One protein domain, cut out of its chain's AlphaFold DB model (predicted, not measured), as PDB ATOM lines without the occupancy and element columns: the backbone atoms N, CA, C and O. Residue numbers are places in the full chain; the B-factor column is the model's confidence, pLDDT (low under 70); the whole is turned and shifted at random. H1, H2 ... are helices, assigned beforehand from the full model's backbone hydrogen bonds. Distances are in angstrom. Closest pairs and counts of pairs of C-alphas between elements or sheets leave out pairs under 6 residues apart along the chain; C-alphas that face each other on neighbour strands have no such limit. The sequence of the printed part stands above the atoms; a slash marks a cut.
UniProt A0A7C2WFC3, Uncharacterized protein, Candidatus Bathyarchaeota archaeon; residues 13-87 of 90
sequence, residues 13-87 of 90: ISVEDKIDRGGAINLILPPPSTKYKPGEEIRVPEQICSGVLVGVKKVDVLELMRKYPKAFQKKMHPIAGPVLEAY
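What this domain is: This is residues 13 to 87 of the 90 residues of an uncharacterized protein of Candidatus Bathyarchaeota archaeon (UniProt A0A7C2WFC3). Little regular structure is here: a long loop, residues 13 to 60, runs out to a far tip and folds back to two short helices, H1 then H2, at the other end, and a tail follows. Residues 37 to 43 stick out at the tip, and residues 54 to 60 also stand free. The printed part has 75 residues, 11 of them in named elements, and no named strand; the class is all helix. It is loose, with a radius of gyration of the C-alphas of 16.4 A, and spans 46 by 32 by 25 A.

How they stand to each other: Look first at H1, residues 61 to 67; every O i to N i+4 pair in it is within hydrogen-bond range. H2, residues 69 to 72, is too short for such a pair; its one O i to N i+3 pair is within range. The two are close but not clearly touching: their closest C-alphas, of Met 65 and Phe 72, are 6.2 A apart. In the tail, residues 76 to 77 pair antiparallel with residues 81 to 82.

Where its parts are: Find C-alpha 61 at (103.493, 119.137, -18.242); H1 runs 9.7 A from there. H2 runs 5.3 A, to C-alpha 72 at (110.195, 111.698, -17.016).

The domain as a whole: The C-alphas farthest apart, of Gly 39 and Arg 66, are 47.8 A apart. The printed part has no cut, and the link from H1 to H2 is tight. Residues 45 to 47 and 49 have pLDDT under 70.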
ATOM      1  N   ILE A  13     106.053 111.421  -9.572       94.00
ATOM      2  CA  ILE A  13     106.973 112.467 -10.034       94.00
ATOM      3  C   ILE A  13     107.751 113.044  -8.846       94.00
ATOM      4  O   ILE A  13     108.971 113.173  -8.927       94.00
ATOM      5  N   SER A  14     107.055 113.381  -7.755       93.50
ATOM      6  CA  SER A  14     107.645 113.961  -6.543       93.50
ATOM      7  C   SER A  14     106.850 113.539  -5.311       93.50
ATOM      8  O   SER A  14     105.633 113.718  -5.268       93.50
ATOM      9  N   VAL A  15     107.537 112.983  -4.307       92.56
ATOM     10  CA  VAL A  15     106.936 112.684  -2.995       92.56
ATOM     11  C   VAL A  15     106.731 113.977  -2.206       92.56
ATOM     12  O   VAL A  15     105.655 114.183  -1.651       92.56
ATOM     13  N   GLU A  16     107.729 114.865  -2.222       94.56
ATOM     14  CA  GLU A  16     107.721 116.146  -1.505       94.56
ATOM     15  C   GLU A  16     106.565 117.044  -1.966       94.56
ATOM     16  O   GLU A  16     105.767 117.523  -1.164       94.56
ATOM     17  N   ASP A  17     106.414 117.198  -3.284       93.75
ATOM     18  CA  ASP A  17     105.359 118.029  -3.873       93.75
ATOM     19  C   ASP A  17     104.028 117.273  -4.050       93.75
ATOM     20  O   ASP A  17     103.062 117.846  -4.554       93.75
ATOM     21  N   LYS A  18     103.967 115.991  -3.657       92.81
ATOM     22  CA  LYS A  18     102.783 115.116  -3.752       92.81
ATOM     23  C   LYS A  18     102.214 115.012  -5.173       92.81
ATOM     24  O   LYS A  18     101.012 115.156  -5.394       92.81
ATOM     25  N   ILE A  19     103.086 114.751  -6.146       93.75
ATOM     26  CA  ILE A  19     102.728 114.685  -7.566       93.75
ATOM     27  C   ILE A  19     102.841 113.247  -8.073       93.75
ATOM     28  O   ILE A  19     103.928 112.662  -8.107       93.75
ATOM     29  N   ASP A  20     101.715 112.730  -8.556       92.25
ATOM     30  CA  ASP A  20     101.580 111.470  -9.282       92.25
ATOM     31  C   ASP A  20     101.053 111.751 -10.695       92.25
ATOM     32  O   ASP A  20     100.107 112.525 -10.863       92.25
ATOM     33  N   ARG A  21     101.653 111.127 -11.716       90.56
ATOM     34  CA  ARG A  21     101.116 111.159 -13.092       90.56
ATOM     35  C   ARG A  21     100.390 109.875 -13.485       90.56
ATOM     36  O   ARG A  21      99.863 109.801 -14.591       90.56
ATOM     37  N   GLY A  22     100.381 108.885 -12.597       86.62
ATOM     38  CA  GLY A  22      99.740 107.593 -12.791       86.62
ATOM     39  C   GLY A  22      98.214 107.620 -12.681       86.62
ATOM     40  O   GLY A  22      97.535 106.766 -13.246       86.62
ATOM     41  N   GLY A  23      97.664 108.626 -11.996       83.69
ATOM     42  CA  GLY A  23      96.224 108.764 -11.773       83.69
ATOM     43  C   GLY A  23      95.718 107.900 -10.617       83.69
ATOM     44  O   GLY A  23      94.544 107.528 -10.597       83.69
ATOM     45  N   ALA A  24      96.589 107.567  -9.660       86.31
ATOM     46  CA  ALA A  24      96.234 106.739  -8.517       86.31
ATOM     47  C   ALA A  24      95.286 107.491  -7.569       86.31
ATOM     48  O   ALA A  24      95.686 108.375  -6.809       86.31
ATOM     49  N   ILE A  25      94.007 107.113  -7.596       85.38
ATOM     50  CA  ILE A  25      92.941 107.831  -6.890       85.38
ATOM     51  C   ILE A  25      93.126 107.857  -5.366       85.38
ATOM     52  O   ILE A  25      92.800 108.846  -4.710       85.38
ATOM     53  N   ASN A  26      93.723 106.806  -4.801       83.81
ATOM     54  CA  ASN A  26      94.016 106.693  -3.373       83.81
ATOM     55  C   ASN A  26      94.947 107.802  -2.856       83.81
ATOM     56  O   ASN A  26      94.965 108.049  -1.655       83.81
ATOM     57  N   LEU A  27      95.711 108.461  -3.736       87.56
ATOM     58  CA  LEU A  27      96.610 109.555  -3.360       87.56
ATOM     59  C   LEU A  27      95.899 110.910  -3.246       87.56
ATOM     60  O   LEU A  27      96.452 111.830  -2.647       87.56
ATOM     61  N   ILE A  28      94.699 111.047  -3.816       86.00
ATOM     62  CA  ILE A  28      93.962 112.321  -3.861       86.00
ATOM     63  C   ILE A  28      92.638 112.295  -3.094       86.00
ATOM     64  O   ILE A  28      92.047 113.348  -2.868       86.00
ATOM     65  N   LEU A  29      92.162 111.115  -2.689       85.25
ATOM     66  CA  LEU A  29      90.959 110.970  -1.873       85.25
ATOM     67  C   LEU A  29      91.281 110.888  -0.376       85.25
ATOM     68  O   LEU A  29      92.353 110.409  -0.001       85.25
ATOM     69  N   PRO A  30      90.341 111.294   0.498       82.50
ATOM     70  CA  PRO A  30      90.456 111.056   1.933       82.50
ATOM     71  C   PRO A  30      90.674 109.565   2.242       82.50
ATOM     72  O   PRO A  30      90.063 108.716   1.582       82.50
ATOM     73  N   PRO A  31      91.502 109.223   3.247       82.44
ATOM     74  CA  PRO A  31      91.791 107.833   3.565       82.44
ATOM     75  C   PRO A  31      90.541 107.122   4.105       82.44
ATOM     76  O   PRO A  31      89.672 107.777   4.690       82.44
ATOM     77  N   PRO A  32      90.457 105.783   4.002       79.56
ATOM     78  CA  PRO A  32      89.293 105.014   4.455       79.56
ATOM     79  C   PRO A  32      88.893 105.282   5.914       79.56
ATOM     80  O   PRO A  32      87.711 105.282   6.247       79.56
ATOM     81  N   SER A  33      89.863 105.589   6.780       81.94
ATOM     82  CA  SER A  33      89.640 105.934   8.191       81.94
ATOM     83  C   SER A  33      88.830 107.215   8.412       81.94
ATOM     84  O   SER A  33      88.318 107.428   9.505       81.94
ATOM     85  N   THR A  34      88.681 108.071   7.396       79.88
ATOM     86  CA  THR A  34      87.785 109.239   7.471       79.88
ATOM     87  C   THR A  34      86.309 108.870   7.337       79.88
ATOM     88  O   THR A  34      85.453 109.709   7.606       79.88
ATOM     89  N   LYS A  35      86.001 107.637   6.918       73.19
ATOM     90  CA  LYS A  35      84.651 107.214   6.515       73.19
ATOM     91  C   LYS A  35      84.191 105.939   7.209       73.19
ATOM     92  O   LYS A  35      82.995 105.769   7.421       73.19
ATOM     93  N   TYR A  36      85.128 105.069   7.576       82.81
ATOM     94  CA  TYR A  36      84.861 103.816   8.273       82.81
ATOM     95  C   TYR A  36      85.494 103.820   9.657       82.81
ATOM     96  O   TYR A  36      86.561 104.406   9.866       82.81
ATOM     97  N   LYS A  37      84.871 103.096  10.587       84.75
ATOM     98  CA  LYS A  37      85.422 102.835  11.917       84.75
ATOM     99  C   LYS A  37      85.575 101.331  12.148       84.75
ATOM    100  O   LYS A  37      84.801 100.547  11.595       84.75
ATOM    101  N   PRO A  38      86.561 100.908  12.959       87.31
ATOM    102  CA  PRO A  38      86.719  99.502  13.310       87.31
ATOM    103  C   PRO A  38      85.432  98.923  13.912       87.31
ATOM    104  O   PRO A  38      84.868  99.503  14.835       87.31
ATOM    105  N   GLY A  39      84.987  97.774  13.398       88.31
ATOM    106  CA  GLY A  39      83.796  97.068  13.888       88.31
ATOM    107  C   GLY A  39      82.455  97.578  13.352       88.31
ATOM    108  O   GLY A  39      81.429  96.983  13.672       88.31
ATOM    109  N   GLU A  40      82.437  98.631  12.530       88.44
ATOM    110  CA  GLU A  40      81.218  99.106  11.870       88.44
ATOM    111  C   GLU A  40      81.031  98.449  10.495       88.44
ATOM    112  O   GLU A  40      81.988  98.201   9.757       88.44
ATOM    113  N   GLU A  41      79.778  98.174  10.135       86.69
ATOM    114  CA  GLU A  41      79.422  97.680   8.806       86.69
ATOM    115  C   GLU A  41      79.694  98.758   7.744       86.69
ATOM    116  O   GLU A  41      79.225  99.895   7.847       86.69
ATOM    117  N   ILE A  42      80.424  98.399   6.686       84.19
ATOM    118  CA  ILE A  42      80.649  99.285   5.540       84.19
ATOM    119  C   ILE A  42      79.370  99.329   4.703       84.19
ATOM    120  O   ILE A  42      79.049  98.384   3.990       84.19
ATOM    121  N   ARG A  43      78.648 100.451   4.764       78.00
ATOM    122  CA  ARG A  43      77.371 100.620   4.043       78.00
ATOM    123  C   ARG A  43      77.525 101.218   2.644       78.00
ATOM    124  O   ARG A  43      76.602 101.139   1.841       78.00
ATOM    125  N   VAL A  44      78.675 101.824   2.355       71.25
ATOM    126  CA  VAL A  44      78.989 102.436   1.058       71.25
ATOM    127  C   VAL A  44      80.351 101.906   0.605       71.25
ATOM    128  O   VAL A  44      81.363 102.374   1.119       71.25
ATOM    129  N   PRO A  45      80.414 100.905  -0.293       64.50
ATOM    130  CA  PRO A  45      81.681 100.439  -0.845       64.50
ATOM    131  C   PRO A  45      82.271 101.510  -1.771       64.50
ATOM    132  O   PRO A  45      81.570 102.070  -2.614       64.50
ATOM    133  N   GLU A  46      83.563 101.809  -1.617       68.56
ATOM    134  CA  GLU A  46      84.188 102.915  -2.343       68.56
ATOM    135  C   GLU A  46      84.995 102.487  -3.559       68.56
ATOM    136  O   GLU A  46      86.033 101.839  -3.456       68.56
ATOM    137  N   GLN A  47      84.567 103.006  -4.709       68.69
ATOM    138  CA  GLN A  47      85.444 103.303  -5.826       68.69
ATOM    139  C   GLN A  47      84.924 104.566  -6.519       68.69
ATOM    140  O   GLN A  47      84.006 104.520  -7.336       68.69
ATOM    141  N   ILE A  48      85.461 105.729  -6.141       72.12
ATOM    142  CA  ILE A  48      85.075 106.985  -6.791       72.12
ATOM    143  C   ILE A  48      85.738 107.014  -8.164       72.12
ATOM    144  O   ILE A  48      86.918 107.333  -8.300       72.12
ATOM    145  N   CYS A  49      84.968 106.648  -9.183       68.75
ATOM    146  CA  CYS A  49      85.461 106.560 -10.551       68.75
ATOM    147  C   CYS A  49      85.291 107.860 -11.340       68.75
ATOM    148  O   CYS A  49      85.745 107.920 -12.473       68.75
ATOM    149  N   SER A  50      84.651 108.904 -10.805       73.81
ATOM    150  CA  SER A  50      84.415 110.145 -11.555       73.81
ATOM    151  C   SER A  50      84.252 111.378 -10.663       73.81
ATOM    152  O   SER A  50      84.104 111.280  -9.448       73.81
ATOM    153  N   GLY A  51      84.336 112.567 -11.267       76.50
ATOM    154  CA  GLY A  51      83.972 113.838 -10.624       76.50
ATOM    155  C   GLY A  51      85.014 114.473  -9.688       76.50
ATOM    156  O   GLY A  51      84.868 115.638  -9.339       76.50
ATOM    157  N   VAL A  52      86.091 113.766  -9.330       80.56
ATOM    158  CA  VAL A  52      87.032 114.190  -8.267       80.56
ATOM    159  C   VAL A  52      87.805 115.474  -8.586       80.56
ATOM    160  O   VAL A  52      88.072 116.262  -7.689       80.56
ATOM    161  N   LEU A  53      88.168 115.710  -9.851       86.12
ATOM    162  CA  LEU A  53      88.929 116.907 -10.249       86.12
ATOM    163  C   LEU A  53      88.116 117.857 -11.139       86.12
ATOM    164  O   LEU A  53      88.689 118.579 -11.960       86.12
ATOM    165  N   VAL A  54      86.786 117.835 -11.029       89.19
ATOM    166  CA  VAL A  54      85.945 118.849 -11.678       89.19
ATOM    167  C   VAL A  54      86.304 120.222 -11.101       89.19
ATOM    168  O   VAL A  54      86.438 120.380  -9.894       89.19
ATOM    169  N   GLY A  55      86.519 121.209 -11.974       88.50
ATOM    170  CA  GLY A  55      86.909 122.568 -11.574       88.50
ATOM    171  C   GLY A  55      88.383 122.746 -11.184       88.50
ATOM    172  O   GLY A  55      88.812 123.874 -10.956       88.50
ATOM    173  N   VAL A  56      89.188 121.678 -11.152       89.31
ATOM    174  CA  VAL A  56      90.627 121.774 -10.855       89.31
ATOM    175  C   VAL A  56      91.403 122.200 -12.104       89.31
ATOM    176  O   VAL A  56      91.237 121.632 -13.187       89.31
ATOM    177  N   LYS A  57      92.289 123.194 -11.957       91.75
ATOM    178  CA  LYS A  57      93.155 123.678 -13.042       91.75
ATOM    179  C   LYS A  57      94.182 122.608 -13.434       91.75
ATOM    180  O   LYS A  57      94.851 122.037 -12.576       91.75
ATOM    181  N   LYS A  58      94.339 122.366 -14.740       89.62
ATOM    182  CA  LYS A  58      95.400 121.495 -15.269       89.62
ATOM    183  C   LYS A  58      96.778 122.137 -15.080       89.62
ATOM    184  O   LYS A  58      96.935 123.343 -15.254       89.62
ATOM    185  N   VAL A  59      97.762 121.304 -14.762       91.44
ATOM    186  CA  VAL A  59      99.182 121.677 -14.680       91.44
ATOM    187  C   VAL A  59      99.828 121.742 -16.068       91.44
ATOM    188  O   VAL A  59      99.340 121.106 -17.005       91.44
ATOM    189  N   ASP A  60     100.937 122.477 -16.191       95.12
ATOM    190  CA  ASP A  60     101.789 122.464 -17.386       95.12
ATOM    191  C   ASP A  60     102.790 121.300 -17.306       95.12
ATOM    192  O   ASP A  60     103.699 121.268 -16.474       95.12
ATOM    193  N   VAL A  61     102.629 120.323 -18.197       93.12
ATOM    194  CA  VAL A  61     103.493 119.137 -18.242       93.12
ATOM    195  C   VAL A  61     104.922 119.489 -18.664       93.12
ATOM    196  O   VAL A  61     105.860 118.879 -18.159       93.12
ATOM    197  N   LEU A  62     105.125 120.485 -19.531       96.56
ATOM    198  CA  LEU A  62     106.463 120.896 -19.970       96.56
ATOM    199  C   LEU A  62     107.231 121.589 -18.842       96.56
ATOM    200  O   LEU A  62     108.450 121.460 -18.735       96.56
ATOM    201  N   GLU A  63     106.534 122.325 -17.979       96.94
ATOM    202  CA  GLU A  63     107.112 122.840 -16.738       96.94
ATOM    203  C   GLU A  63     107.521 121.697 -15.799       96.94
ATOM    204  O   GLU A  63     108.660 121.667 -15.329       96.94
ATOM    205  N   LEU A  64     106.652 120.699 -15.605       96.25
ATOM    206  CA  LEU A  64     106.963 119.532 -14.775       96.25
ATOM    207  C   LEU A  64     108.142 118.716 -15.319       96.25
ATOM    208  O   LEU A  64     108.990 118.286 -14.541       96.25
ATOM    209  N   MET A  65     108.238 118.531 -16.637       96.00
ATOM    210  CA  MET A  65     109.369 117.846 -17.272       96.00
ATOM    211  C   MET A  65     110.690 118.578 -17.032       96.00
ATOM    212  O   MET A  65     111.708 117.934 -16.778       96.00
ATOM    213  N   ARG A  66     110.672 119.916 -17.072       97.50
ATOM    214  CA  ARG A  66     111.844 120.747 -16.760       97.50
ATOM    215  C   ARG A  66     112.220 120.672 -15.280       97.50
ATOM    216  O   ARG A  66     113.404 120.592 -14.971       97.50
ATOM    217  N   LYS A  67     111.233 120.672 -14.378       97.50
ATOM    218  CA  LYS A  67     111.451 120.630 -12.922       97.50
ATOM    219  C   LYS A  67     111.882 119.242 -12.423       97.50
ATOM    220  O   LYS A  67     112.713 119.154 -11.526       97.50
ATOM    221  N   TYR A  68     111.368 118.162 -13.019       96.94
ATOM    222  CA  TYR A  68     111.599 116.778 -12.578       96.94
ATOM    223  C   TYR A  68     112.103 115.858 -13.705       96.94
ATOM    224  O   TYR A  68     111.512 114.802 -13.952       96.94
ATOM    225  N   PRO A  69     113.219 116.178 -14.382       95.81
ATOM    226  CA  PRO A  69     113.646 115.462 -15.587       95.81
ATOM    227  C   PRO A  69     113.861 113.959 -15.350       95.81
ATOM    228  O   PRO A  69     113.468 113.141 -16.178       95.81
ATOM    229  N   LYS A  70     114.390 113.575 -14.180       92.81
ATOM    230  CA  LYS A  70     114.608 112.166 -13.809       92.81
ATOM    231  C   LYS A  70     113.314 111.346 -13.785       92.81
ATOM    232  O   LYS A  70     113.315 110.202 -14.224       92.81
ATOM    233  N   ALA A  71     112.205 111.922 -13.313       92.31
ATOM    234  CA  ALA A  71     110.920 111.223 -13.272       92.31
ATOM    235  C   ALA A  71     110.380 110.937 -14.682       92.31
ATOM    236  O   ALA A  71     109.789 109.885 -14.928       92.31
ATOM    237  N   PHE A  72     110.632 111.845 -15.628       93.19
ATOM    238  CA  PHE A  72     110.195 111.698 -17.016       93.19
ATOM    239  C   PHE A  72     111.126 110.840 -17.879       93.19
ATOM    240  O   PHE A  72     110.712 110.414 -18.951       93.19
ATOM    241  N   GLN A  73     112.334 110.536 -17.398       93.00
ATOM    242  CA  GLN A  73     113.301 109.652 -18.059       93.00
ATOM    243  C   GLN A  73     113.215 108.186 -17.601       93.00
ATOM    244  O   GLN A  73     113.949 107.342 -18.113       93.00
ATOM    245  N   LYS A  74     112.333 107.865 -16.643       91.00
ATOM    246  CA  LYS A  74     112.102 106.482 -16.204       91.00
ATOM    247  C   LYS A  74     111.715 105.589 -17.384       91.00
ATOM    248  O   LYS A  74     110.990 106.012 -18.285       91.00
ATOM    249  N   LYS A  75     112.150 104.327 -17.341       92.00
ATOM    250  CA  LYS A  75     111.745 103.305 -18.315       92.00
ATOM    251  C   LYS A  75     110.223 103.117 -18.256       92.00
ATOM    252  O   LYS A  75     109.663 102.925 -17.181       92.00
ATOM    253  N   MET A  76     109.567 103.150 -19.411       91.19
ATOM    254  CA  MET A  76     108.122 102.946 -19.547       91.19
ATOM    255  C   MET A  76     107.864 101.985 -20.707       91.19
ATOM    256  O   MET A  76     108.541 102.048 -21.733       91.19
ATOM    257  N   HIS A  77     106.874 101.109 -20.566       92.06
ATOM    258  CA  HIS A  77     106.319 100.368 -21.690       92.06
ATOM    259  C   HIS A  77     105.431 101.317 -22.509       92.06
ATOM    260  O   HIS A  77     104.572 101.979 -21.920       92.06
ATOM    261  N   PRO A  78     105.553 101.360 -23.847       89.81
ATOM    262  CA  PRO A  78     104.840 102.334 -24.680       89.81
ATOM    263  C   PRO A  78     103.311 102.247 -24.573       89.81
ATOM    264  O   PRO A  78     102.629 103.236 -24.806       89.81
ATOM    265  N   ILE A  79     102.776 101.077 -24.205       89.19
ATOM    266  CA  ILE A  79     101.327 100.843 -24.065       89.19
ATOM    267  C   ILE A  79     100.902 100.701 -22.598       89.19
ATOM    268  O   ILE A  79      99.814 101.115 -22.221       89.19
ATOM    269  N   ALA A  80     101.747 100.097 -21.760       85.88
ATOM    270  CA  ALA A  80     101.353  99.680 -20.409       85.88
ATOM    271  C   ALA A  80     101.820 100.669 -19.329       85.88
ATOM    272  O   ALA A  80     101.511 100.489 -18.152       85.88
ATOM    273  N   GLY A  81     102.576 101.698 -19.723       87.88
ATOM    274  CA  GLY A  81     103.098 102.705 -18.815       87.88
ATOM    275  C   GLY A  81     104.226 102.157 -17.930       87.88
ATOM    276  O   GLY A  81     105.123 101.487 -18.450       87.88
ATOM    277  N   PRO A  82     104.231 102.446 -16.617       88.88
ATOM    278  CA  PRO A  82     105.339 102.085 -15.735       88.88
ATOM    279  C   PRO A  82     105.644 100.580 -15.715       88.88
ATOM    280  O   PRO A  82     104.728  99.752 -15.685       88.88
ATOM    281  N   VAL A  83     106.940 100.246 -15.704       90.88
ATOM    282  CA  VAL A  83     107.479  98.874 -15.606       90.88
ATOM    283  C   VAL A  83     108.273  98.692 -14.313       90.88
ATOM    284  O   VAL A  83     108.722  99.672 -13.720       90.88
ATOM    285  N   LEU A  84     108.450  97.444 -13.874       89.62
ATOM    286  CA  LEU A  84     109.087  97.112 -12.594       89.62
ATOM    287  C   LEU A  84     110.496  97.713 -12.474       89.62
ATOM    288  O   LEU A  84     110.849  98.287 -11.448       89.62
ATOM    289  N   GLU A  85     111.279  97.647 -13.546       90.94
ATOM    290  CA  GLU A  85     112.666  98.116 -13.589       90.94
ATOM    291  C   GLU A  85     112.800  99.627 -13.380       90.94
ATOM    292  O   GLU A  85     113.882 100.101 -13.060       90.94
ATOM    293  N   ALA A  86     111.715 100.393 -13.528       88.25
ATOM    294  CA  ALA A  86     111.709 101.819 -13.214       88.25
ATOM    295  C   ALA A  86     111.744 102.114 -11.701       88.25
ATOM    296  O   ALA A  86     111.950 103.267 -11.322       88.25
ATOM    297  N   TYR A  87     111.520 101.101 -10.855       85.69
ATOM    298  CA  TYR A  87     111.391 101.234  -9.398       85.69
ATOM    299  C   TYR A  87     112.303 100.305  -8.599       85.69
ATOM    300  O   TYR A  87     112.368 100.431  -7.378       85.69
TER     301      TYR A  87